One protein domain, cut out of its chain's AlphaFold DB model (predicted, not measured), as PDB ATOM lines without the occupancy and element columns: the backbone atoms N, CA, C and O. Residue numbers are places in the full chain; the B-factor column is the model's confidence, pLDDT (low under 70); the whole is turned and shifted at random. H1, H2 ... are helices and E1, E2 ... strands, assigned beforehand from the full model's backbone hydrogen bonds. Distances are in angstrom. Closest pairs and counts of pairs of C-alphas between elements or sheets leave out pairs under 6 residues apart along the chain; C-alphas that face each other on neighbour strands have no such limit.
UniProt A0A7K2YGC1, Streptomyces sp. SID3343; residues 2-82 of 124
ATOM      1  N   ARG A   2     236.365 327.969 262.796       93.94
ATOM      2  CA  ARG A   2     236.904 326.722 263.380       93.94
ATOM      3  C   ARG A   2     235.897 325.566 263.368       93.94
ATOM      4  O   ARG A   2     236.265 324.467 262.971       93.94
ATOM      5  N   ASP A   3     234.647 325.835 263.726       95.50
ATOM      6  CA  ASP A   3     233.600 324.806 263.765       95.50
ATOM      7  C   ASP A   3     233.292 324.259 262.370       95.50
ATOM      8  O   ASP A   3     233.219 323.051 262.178       95.50
ATOM      9  N   VAL A   4     233.239 325.136 261.361       95.88
ATOM     10  CA  VAL A   4     233.095 324.734 259.953       95.88
ATOM     11  C   VAL A   4     234.262 323.850 259.514       95.88
ATOM     12  O   VAL A   4     234.045 322.821 258.886       95.88
ATOM     13  N   ALA A   5     235.498 324.186 259.890       96.00
ATOM     14  CA  ALA A   5     236.655 323.349 259.570       96.00
ATOM     15  C   ALA A   5     236.580 321.954 260.223       96.00
ATOM     16  O   ALA A   5     237.000 320.973 259.611       96.00
ATOM     17  N   LEU A   6     236.037 321.851 261.442       96.38
ATOM     18  CA  LEU A   6     235.802 320.564 262.104       96.38
ATOM     19  C   LEU A   6     234.705 319.757 261.401       96.38
ATOM     20  O   LEU A   6     234.882 318.564 261.198       96.38
ATOM     21  N   LEU A   7     233.630 320.408 260.952       96.88
ATOM     22  CA  LEU A   7     232.582 319.761 260.161       96.88
ATOM     23  C   LEU A   7     233.109 319.232 258.820       96.88
ATOM     24  O   LEU A   7     232.857 318.087 258.462       96.88
ATOM     25  N   LEU A   8     233.873 320.046 258.088       97.31
ATOM     26  CA  LEU A   8     234.478 319.654 256.812       97.31
ATOM     27  C   LEU A   8     235.454 318.488 256.993       97.31
ATOM     28  O   LEU A   8     235.498 317.580 256.168       97.31
ATOM     29  N   ARG A   9     236.217 318.486 258.094       97.81
ATOM     30  CA  ARG A   9     237.157 317.413 258.426       97.81
ATOM     31  C   ARG A   9     236.482 316.047 258.508       97.81
ATOM     32  O   ARG A   9     237.126 315.068 258.141       97.81
ATOM     33  N   GLU A  10     235.227 315.972 258.935       98.00
ATOM     34  CA  GLU A  10     234.504 314.703 258.977       98.00
ATOM     35  C   GLU A  10     234.376 314.073 257.582       98.00
ATOM     36  O   GLU A  10     234.471 312.858 257.464       98.00
ATOM     37  N   VAL A  11     234.276 314.849 256.500       98.25
ATOM     38  CA  VAL A  11     234.269 314.293 255.130       98.25
ATOM     39  C   VAL A  11     235.597 313.600 254.801       98.25
ATOM     40  O   VAL A  11     235.618 312.553 254.165       98.25
ATOM     41  N   PHE A  12     236.716 314.152 255.277       97.69
ATOM     42  CA  PHE A  12     238.057 313.573 255.107       97.69
ATOM     43  C   PHE A  12     238.342 312.389 256.033       97.69
ATOM     44  O   PHE A  12     239.328 311.685 255.828       97.69
ATOM     45  N   ALA A  13     237.557 312.234 257.097       97.12
ATOM     46  CA  ALA A  13     237.700 311.152 258.062       97.12
ATOM     47  C   ALA A  13     236.870 309.914 257.693       97.12
ATOM     48  O   ALA A  13     236.977 308.917 258.393       97.12
ATOM     49  N   ALA A  14     236.061 309.987 256.634       97.38
ATOM     50  CA  ALA A  14     235.290 308.859 256.129       97.38
ATOM     51  C   ALA A  14     236.199 307.752 255.576       97.38
ATOM     52  O   ALA A  14     237.174 308.035 254.872       97.38
ATOM     53  N   ASP A  15     235.838 306.498 255.845       94.62
ATOM     54  CA  ASP A  15     236.639 305.332 255.458       94.62
ATOM     55  C   ASP A  15     236.466 304.973 253.973       94.62
ATOM     56  O   ASP A  15     237.379 304.441 253.336       94.62
ATOM     57  N   HIS A  16     235.306 305.290 253.391       95.81
ATOM     58  CA  HIS A  16     234.985 305.010 251.991       95.81
ATOM     59  C   HIS A  16     234.130 306.109 251.344       95.81
ATOM     60  O   HIS A  16     233.627 307.022 252.002       95.81
ATOM     61  N   VAL A  17     233.999 306.040 250.014       97.19
ATOM     62  CA  VAL A  17     233.379 307.101 249.204       97.19
ATOM     63  C   VAL A  17     231.917 307.350 249.566       97.19
ATOM     64  O   VAL A  17     231.535 308.510 249.692       97.19
ATOM     65  N   ASP A  18     231.128 306.303 249.810       98.38
ATOM     66  CA  ASP A  18     229.707 306.460 250.154       98.38
ATOM     67  C   ASP A  18     229.515 307.209 251.474       98.38
ATOM     68  O   ASP A  18     228.641 308.067 251.590       98.38
ATOM     69  N   GLU A  19     230.370 306.944 252.464       98.56
ATOM     70  CA  GLU A  19     230.341 307.661 253.733       98.56
ATOM     71  C   GLU A  19     230.774 309.123 253.550       98.56
ATOM     72  O   GLU A  19     230.118 310.033 254.065       98.56
ATOM     73  N   ALA A  20     231.837 309.374 252.779       98.25
ATOM     74  CA  ALA A  20     232.275 310.731 252.458       98.25
ATOM     75  C   ALA A  20     231.159 311.517 251.748       98.25
ATOM     76  O   ALA A  20     230.873 312.658 252.119       98.25
ATOM     77  N   ALA A  21     230.492 310.892 250.775       98.56
ATOM     78  CA  ALA A  21     229.375 311.465 250.038       98.56
ATOM     79  C   ALA A  21     228.172 311.737 250.951       98.56
ATOM     80  O   ALA A  21     227.602 312.823 250.895       98.56
ATOM     81  N   ALA A  22     227.819 310.812 251.849       98.50
ATOM     82  CA  ALA A  22     226.740 311.016 252.815       98.50
ATOM     83  C   ALA A  22     227.024 312.199 253.757       98.50
ATOM     84  O   ALA A  22     226.167 313.066 253.953       98.50
ATOM     85  N   ARG A  23     228.249 312.285 254.296       98.50
ATOM     86  CA  ARG A  23     228.685 313.405 255.148       98.50
ATOM     87  C   ARG A  23     228.662 314.730 254.379       98.50
ATOM     88  O   ARG A  23     228.167 315.730 254.905       98.50
ATOM     89  N   LEU A  24     229.147 314.736 253.134       98.00
ATOM     90  CA  LEU A  24     229.132 315.909 252.260       98.00
ATOM     91  C   LEU A  24     227.706 316.360 251.922       98.00
ATOM     92  O   LEU A  24     227.401 317.541 252.054       98.00
ATOM     93  N   ASN A  25     226.812 315.439 251.568       97.50
ATOM     94  CA  ASN A  25     225.407 315.739 251.289       97.50
ATOM     95  C   ASN A  25     224.714 316.366 252.503       97.50
ATOM     96  O   ASN A  25     223.970 317.335 252.364       97.50
ATOM     97  N   GLY A  26     225.017 315.880 253.708       97.38
ATOM     98  CA  GLY A  26     224.540 316.502 254.940       97.38
ATOM     99  C   GLY A  26     225.034 317.943 255.120       97.38
ATOM    100  O   GLY A  26     224.296 318.776 255.641       97.38
ATOM    101  N   LEU A  27     226.266 318.258 254.704       96.75
ATOM    102  CA  LEU A  27     226.810 319.623 254.740       96.75
ATOM    103  C   LEU A  27     226.182 320.522 253.670       96.75
ATOM    104  O   LEU A  27     225.813 321.648 253.991       96.75
ATOM    105  N   LEU A  28     226.014 320.014 252.448       95.12
ATOM    106  CA  LEU A  28     225.348 320.706 251.339       95.12
ATOM    107  C   LEU A  28     223.898 321.059 251.681       95.12
ATOM    108  O   LEU A  28     223.436 322.157 251.397       95.12
ATOM    109  N   HIS A  29     223.183 320.166 252.365       92.81
ATOM    110  CA  HIS A  29     221.839 320.472 252.849       92.81
ATOM    111  C   HIS A  29     221.842 321.610 253.887       92.81
ATOM    112  O   HIS A  29     220.937 322.440 253.909       92.81
ATOM    113  N   ARG A  30     222.880 321.683 254.736       89.25
ATOM    114  CA  ARG A  30     223.017 322.729 255.762       89.25
ATOM    115  C   ARG A  30     223.494 324.073 255.228       89.25
ATOM    116  O   ARG A  30     223.225 325.076 255.883       89.25
ATOM    117  N   SER A  31     224.214 324.123 254.104       85.50
ATOM    118  CA  SER A  31     224.693 325.400 253.552       85.50
ATOM    119  C   SER A  31     223.551 326.303 253.086       85.50
ATOM    120  O   SER A  31     223.751 327.508 252.978       85.50
ATOM    121  N   GLY A  32     222.357 325.747 252.857       77.50
ATOM    122  CA  GLY A  32     221.114 326.494 252.647       77.50
ATOM    123  C   GLY A  32     220.978 327.164 251.277       77.50
ATOM    124  O   GLY A  32     219.854 327.415 250.851       77.50
ATOM    125  N   GLY A  33     222.080 327.417 250.566       78.00
ATOM    126  CA  GLY A  33     222.062 327.907 249.191       78.00
ATOM    127  C   GLY A  33     221.898 326.782 248.165       78.00
ATOM    128  O   GLY A  33     222.435 325.682 248.316       78.00
ATOM    129  N   GLY A  34     221.122 327.063 247.116       88.50
ATOM    130  CA  GLY A  34     221.089 326.249 245.902       88.50
ATOM    131  C   GLY A  34     222.263 326.583 244.976       88.50
ATOM    132  O   GLY A  34     222.935 327.597 245.153       88.50
ATOM    133  N   LEU A  35     222.494 325.748 243.959       92.94
ATOM    134  CA  LEU A  35     223.470 326.056 242.913       92.94
ATOM    135  C   LEU A  35     223.049 327.318 242.157       92.94
ATOM    136  O   LEU A  35     221.986 327.348 241.537       92.94
ATOM    137  N   ARG A  36     223.918 328.327 242.174       94.31
ATOM    138  CA  ARG A  36     223.747 329.575 241.428       94.31
ATOM    139  C   ARG A  36     225.011 329.907 240.645       94.31
ATOM    140  O   ARG A  36     226.102 329.470 240.998       94.31
ATOM    141  N   LEU A  37     224.858 330.684 239.581       96.75
ATOM    142  CA  LEU A  37     225.975 331.306 238.876       96.75
ATOM    143  C   LEU A  37     226.028 332.778 239.273       96.75
ATOM    144  O   LEU A  37     224.992 333.436 239.320       96.75
ATOM    145  N   THR A  38     227.227 333.296 239.509       96.56
ATOM    146  CA  THR A  38     227.466 334.734 239.671       96.56
ATOM    147  C   THR A  38     228.665 335.155 238.829       96.56
ATOM    148  O   THR A  38     229.535 334.346 238.501       96.56
ATOM    149  N   SER A  39     228.673 336.421 238.434       97.88
ATOM    150  CA  SER A  39     229.830 337.113 237.858       97.88
ATOM    151  C   SER A  39     230.373 338.181 238.814       97.88
ATOM    152  O   SER A  39     231.264 338.942 238.437       97.88
ATOM    153  N   HIS A  40     229.844 338.247 240.043       95.81
ATOM    154  CA  HIS A  40     230.072 339.330 240.997       95.81
ATOM    155  C   HIS A  40     229.831 340.694 240.341       95.81
ATOM    156  O   HIS A  40     230.757 341.493 240.193       95.81
ATOM    157  N   ASP A  41     228.613 340.891 239.829       95.75
ATOM    158  CA  ASP A  41     228.198 342.078 239.068       95.75
ATOM    159  C   ASP A  41     229.146 342.441 237.910       95.75
ATOM    160  O   ASP A  41     229.458 343.602 237.649       95.75
ATOM    161  N   GLY A  42     229.635 341.419 237.200       97.62
ATOM    162  CA  GLY A  42     230.545 341.573 236.063       97.62
ATOM    163  C   GLY A  42     232.012 341.820 236.429       97.62
ATOM    164  O   GLY A  42     232.829 341.995 235.524       97.62
ATOM    165  N   SER A  43     232.384 341.802 237.714       97.50
ATOM    166  CA  SER A  43     233.788 341.934 238.138       97.50
ATOM    167  C   SER A  43     234.632 340.683 237.858       97.50
ATOM    168  O   SER A  43     235.862 340.757 237.821       97.50
ATOM    169  N   THR A  44     233.993 339.537 237.612       97.06
ATOM    170  CA  THR A  44     234.640 338.259 237.288       97.06
ATOM    171  C   THR A  44     233.857 337.491 236.212       97.06
ATOM    172  O   THR A  44     232.667 337.740 236.014       97.06
ATOM    173  N   PRO A  45     234.476 336.535 235.494       98.25
ATOM    174  CA  PRO A  45     233.731 335.608 234.645       98.25
ATOM    175  C   PRO A  45     232.703 334.798 235.447       98.25
ATOM    176  O   PRO A  45     232.907 334.534 236.630       98.25
ATOM    177  N   TRP A  46     231.630 334.348 234.795       98.00
ATOM    178  CA  TRP A  46     230.607 333.505 235.422       98.00
ATOM    179  C   TRP A  46     231.194 332.236 236.048       98.00
ATOM    180  O   TRP A  46     231.924 331.494 235.388       98.00
ATOM    181  N   HIS A  47     230.834 331.957 237.299       96.50
ATOM    182  CA  HIS A  47     231.275 330.763 238.018       96.50
ATOM    183  C   HIS A  47     230.243 330.310 239.069       96.50
ATOM    184  O   HIS A  47     229.393 331.101 239.490       96.50
ATOM    185  N   PRO A  48     230.263 329.020 239.460       95.44
ATOM    186  CA  PRO A  48     229.275 328.458 240.373       95.44
ATOM    187  C   PRO A  48     229.531 328.833 241.834       95.44
ATOM    188  O   PRO A  48     230.664 328.785 242.310       95.44
ATOM    189  N   HIS A  49     228.445 329.112 242.548       95.25
ATOM    190  CA  HIS A  49     228.379 329.300 243.997       95.25
ATOM    191  C   HIS A  49     227.298 328.394 244.597       95.25
ATOM    192  O   HIS A  49     226.348 328.000 243.915       95.25
ATOM    193  N   LEU A  50     227.465 328.052 245.877       94.44
ATOM    194  CA  LEU A  50     226.491 327.291 246.680       94.44
ATOM    195  C   LEU A  50     226.023 328.053 247.928       94.44
ATOM    196  O   LEU A  50     225.183 327.564 248.678       94.44
ATOM    197  N   ASP A  51     226.613 329.210 248.209       93.25
ATOM    198  CA  ASP A  51     226.139 330.131 249.234       93.25
ATOM    199  C   ASP A  51     224.934 330.934 248.724       93.25
ATOM    200  O   ASP A  51     224.620 330.968 247.533       93.25
ATOM    201  N   VAL A  52     224.210 331.533 249.667       90.38
ATOM    202  CA  VAL A  52     222.917 332.179 249.410       90.38
ATOM    203  C   VAL A  52     223.028 333.496 248.638       90.38
ATOM    204  O   VAL A  52     222.063 333.866 247.977       90.38
ATOM    205  N   ASP A  53     224.164 334.192 248.732       92.00
ATOM    206  CA  ASP A  53     224.383 335.531 248.177       92.00
ATOM    207  C   ASP A  53     225.886 335.867 248.129       92.00
ATOM    208  O   ASP A  53     226.670 335.280 248.879       92.00
ATOM    209  N   ASP A  54     226.287 336.820 247.281       93.25
ATOM    210  CA  ASP A  54     227.689 337.242 247.136       93.25
ATOM    211  C   ASP A  54     228.263 337.852 248.431       93.25
ATOM    212  O   ASP A  54     229.460 337.709 248.685       93.25
ATOM    213  N   ASP A  55     227.412 338.420 249.295       93.44
ATOM    214  CA  ASP A  55     227.780 338.957 250.610       93.44
ATOM    215  C   ASP A  55     227.494 337.974 251.767       93.44
ATOM    216  O   ASP A  55     227.341 338.361 252.934       93.44
ATOM    217  N   ALA A  56     227.414 336.668 251.478       92.56
ATOM    218  CA  ALA A  56     227.175 335.652 252.499       92.56
ATOM    219  C   ALA A  56     228.224 335.707 253.634       92.56
ATOM    220  O   ALA A  56     229.422 335.892 253.394       92.56
ATOM    221  N   PRO A  57     227.827 335.455 254.900       93.81
ATOM    222  CA  PRO A  57     228.769 335.429 256.012       93.81
ATOM    223  C   PRO A  57     229.930 334.464 255.757       93.81
ATOM    224  O   PRO A  57     229.717 333.330 255.331       93.81
ATOM    225  N   TRP A  58     231.151 334.856 256.134       94.50
ATOM    226  CA  TRP A  58     232.381 334.083 255.895       94.50
ATOM    227  C   TRP A  58     232.290 332.591 256.231       94.50
ATOM    228  O   TRP A  58     232.849 331.761 255.521       94.50
ATOM    229  N   ALA A  59     231.601 332.230 257.317       94.31
ATOM    230  CA  ALA A  59     231.427 330.833 257.705       94.31
ATOM    231  C   ALA A  59     230.528 330.049 256.735       94.31
ATOM    232  O   ALA A  59     230.819 328.885 256.461       94.31
ATOM    233  N   ALA A  60     229.468 330.682 256.226       93.94
ATOM    234  CA  ALA A  60     228.558 330.098 255.249       93.94
ATOM    235  C   ALA A  60     229.242 329.966 253.886       93.94
ATOM    236  O   ALA A  60     229.267 328.866 253.340       93.94
ATOM    237  N   TRP A  61     229.892 331.035 253.411       94.56
ATOM    238  CA  TRP A  61     230.716 331.008 252.200       94.56
ATOM    239  C   TRP A  61     231.782 329.908 252.275       94.56
ATOM    240  O   TRP A  61     231.841 329.024 251.428       94.56
ATOM    241  N   PHE A  62     232.564 329.866 253.358       95.62
ATOM    242  CA  PHE A  62     233.633 328.879 253.510       95.62
ATOM    243  C   PHE A  62     233.119 327.438 253.518       95.62
ATOM    244  O   PHE A  62     233.751 326.560 252.926       95.62
ATOM    245  N   LEU A  63     231.981 327.183 254.171       96.19
ATOM    246  CA  LEU A  63     231.318 325.882 254.126       96.19
ATOM    247  C   LEU A  63     230.893 325.549 252.690       96.19
ATOM    248  O   LEU A  63     231.256 324.484 252.191       96.19
ATOM    249  N   ALA A  64     230.161 326.452 252.040       96.00
ATOM    250  CA  ALA A  64     229.584 326.261 250.717       96.00
ATOM    251  C   ALA A  64     230.660 326.037 249.644       96.00
ATOM    252  O   ALA A  64     230.629 325.021 248.949       96.00
ATOM    253  N   SER A  65     231.671 326.909 249.564       95.25
ATOM    254  CA  SER A  65     232.768 326.782 248.598       95.25
ATOM    255  C   SER A  65     233.597 325.516 248.830       95.25
ATOM    256  O   SER A  65     233.970 324.832 247.876       95.25
ATOM    257  N   SER A  66     233.853 325.152 250.094       96.00
ATOM    258  CA  SER A  66     234.560 323.903 250.410       96.00
ATOM    259  C   SER A  66     233.743 322.678 250.004       96.00
ATOM    260  O   SER A  66     234.303 321.720 249.469       96.00
ATOM    261  N   CYS A  67     232.426 322.699 250.231       96.88
ATOM    262  CA  CYS A  67     231.540 321.621 249.804       96.88
ATOM    263  C   CYS A  67     231.513 321.497 248.280       96.88
ATOM    264  O   CYS A  67     231.672 320.389 247.782       96.88
ATOM    265  N   LEU A  68     231.416 322.611 247.546       96.19
ATOM    266  CA  LEU A  68     231.454 322.611 246.081       96.19
ATOM    267  C   LEU A  68     232.737 321.958 245.546       96.19
ATOM    268  O   LEU A  68     232.676 321.083 244.684       96.19
ATOM    269  N   ALA A  69     233.896 322.329 246.097       95.75
ATOM    270  CA  ALA A  69     235.173 321.735 245.709       95.75
ATOM    271  C   ALA A  69     235.226 320.224 246.003       95.75
ATOM    272  O   ALA A  69     235.686 319.441 245.172       95.75
ATOM    273  N   MET A  70     234.734 319.790 247.168       96.44
ATOM    274  CA  MET A  70     234.697 318.369 247.526       96.44
ATOM    275  C   MET A  70     233.708 317.567 246.679       96.44
ATOM    276  O   MET A  70     234.008 316.418 246.370       96.44
ATOM    277  N   THR A  71     232.586 318.159 246.259       96.19
ATOM    278  CA  THR A  71     231.640 317.530 245.324       96.19
ATOM    279  C   THR A  71     232.351 317.140 244.038       96.19
ATOM    280  O   THR A  71     232.244 315.995 243.604       96.19
ATOM    281  N   VAL A  72     233.140 318.059 243.468       95.31
ATOM    282  CA  VAL A  72     233.922 317.785 242.256       95.31
ATOM    283  C   VAL A  72     234.948 316.680 242.507       95.31
ATOM    284  O   VAL A  72     235.033 315.748 241.719       95.31
ATOM    285  N   LEU A  73     235.684 316.728 243.621       95.12
ATOM    286  CA  LEU A  73     236.695 315.710 243.938       95.12
ATOM    287  C   LEU A  73     236.101 314.308 244.115       95.12
ATOM    288  O   LEU A  73     236.690 313.334 243.647       95.12
ATOM    289  N   ILE A  74     234.963 314.194 244.803       96.06
ATOM    290  CA  ILE A  74     234.295 312.908 245.021       96.06
ATOM    291  C   ILE A  74     233.715 312.384 243.704       96.06
ATOM    292  O   ILE A  74     233.915 311.214 243.388       96.06
ATOM    293  N   TRP A  75     233.038 313.233 242.921       95.19
ATOM    294  CA  TRP A  75     232.440 312.821 241.650       95.19
ATOM    295  C   TRP A  75     233.491 312.453 240.598       95.19
ATOM    296  O   TRP A  75     233.346 311.441 239.919       95.19
ATOM    297  N   ASP A  76     234.576 313.213 240.484       93.75
ATOM    298  CA  ASP A  76     235.612 312.922 239.493       93.75
ATOM    299  C   ASP A  76     236.424 311.675 239.869       93.75
ATOM    300  O   ASP A  76     236.704 310.818 239.034       93.75
ATOM    301  N   HIS A  77     236.791 311.533 241.146       92.56
ATOM    302  CA  HIS A  77     237.723 310.486 241.563       92.56
ATOM    303  C   HIS A  77     237.073 309.232 242.157       92.56
ATOM    304  O   HIS A  77     237.790 308.257 242.392       92.56
ATOM    305  N   GLN A  78     235.769 309.255 242.447       94.00
ATOM    306  CA  GLN A  78     235.020 308.130 243.026       94.00
ATOM    307  C   GLN A  78     235.675 307.560 244.305       94.00
ATOM    308  O   GLN A  78     235.719 306.354 244.542       94.00
ATOM    309  N   ARG A  79     236.228 308.449 245.139       93.56
ATOM    310  CA  ARG A  79     236.931 308.141 246.398       93.56
ATOM    311  C   ARG A  79     236.780 309.305 247.383       93.56
ATOM    312  O   ARG A  79     236.458 310.410 246.941       93.56
ATOM    313  N   PRO A  80     237.057 309.119 248.689       95.12
ATOM    314  CA  PRO A  80     237.138 310.241 249.619       95.12
ATOM    315  C   PRO A  80     238.059 311.356 249.080       95.12
ATOM    316  O   PRO A  80     239.104 311.059 248.486       95.12
ATOM    317  N   PRO A  81     237.729 312.644 249.302       95.38
ATOM    318  CA  PRO A  81     238.459 313.774 248.709       95.38
ATOM    319  C   PRO A  81     239.905 313.886 249.225       95.38
ATOM    320  O   PRO A  81     240.714 314.673 248.728       95.38
ATOM    321  N   GLY A  82     240.250 313.098 250.241       95.38
ATOM    322  CA  GLY A  82     241.499 313.170 250.956       95.38
ATOM    323  C   GLY A  82     241.553 312.189 252.115       95.38
ATOM    324  O   GLY A  82     240.874 311.168 252.108       95.38
TER     325      GLY A  82
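AT A GLANCE: This is residues 2 to 82 of the 124 residues of a protein of Streptomyces sp. SID3343 (UniProt A0A7K2YGC1). A small two-stranded hairpin, E1 and E2, sits at one end of a three-helix bundle, in which H1, H2 and H3 run up and down side by side, each helix touching the other two. The printed part has 81 residues, with named elements in the order H1, H2, E1, E2, H3; the sheet, E1 - E2, is antiparallel and the class is mostly helix. The whole is compact, with a radius of gyration of the C-alphas of 13.1 A, and its elongated outline spans 41 by 27 by 17 A.

IN THESE COORDINATES: E1 is residues 36 to 38, with C-alpha 36 at (223.747, 329.575, 241.428), and E2 is residues 47 to 49. H3, residues 58 to 77, is the longest helix at 28.1 A and ends with C-alpha 77 at (237.723, 310.486, 241.563). H2, residues 17 to 31, measures 20.7 A. H1, residues 2 to 12, measures 15.6 A and begins with C-alpha 2 at (236.904, 326.722, 263.380).

HOW THE PARTS SIT: In the hairpin of E1 and E2, N 36 and O 49 are 3.0 A apart and N 49 and O 36 are 2.8 A apart, within hydrogen-bond range. The closest C-alphas of E2 and H3 are those of His 49 and Ser 65, 6.8 A apart. H3 touches H2, closest at the C-alphas of Ser 31 and Ala 64, 5.7 A, at a shallow tilt of 29 degrees, opposite ways. With residues 59 to 67 alone H3 touches H1, closest at the C-alphas of Val 4 and Leu 63, 6.2 A, at a shallow tilt of 9 degrees, the same way. H1 and H2 form a helical hairpin and touch, closest at the C-alphas of Val 11 and Ala 20, 4.9 A. H1 is apart from both strands. Every O i to N i+4 pair is within hydrogen-bond range in H2 and H3, and 5 of 7 in H1.

THE WHOLE: The C-alphas farthest apart, of Asp 15 and Gly 42, are 41.6 A apart. The printed part has no cut and no long link. Its mean pLDDT is 95.1, and no printed residue is under 70.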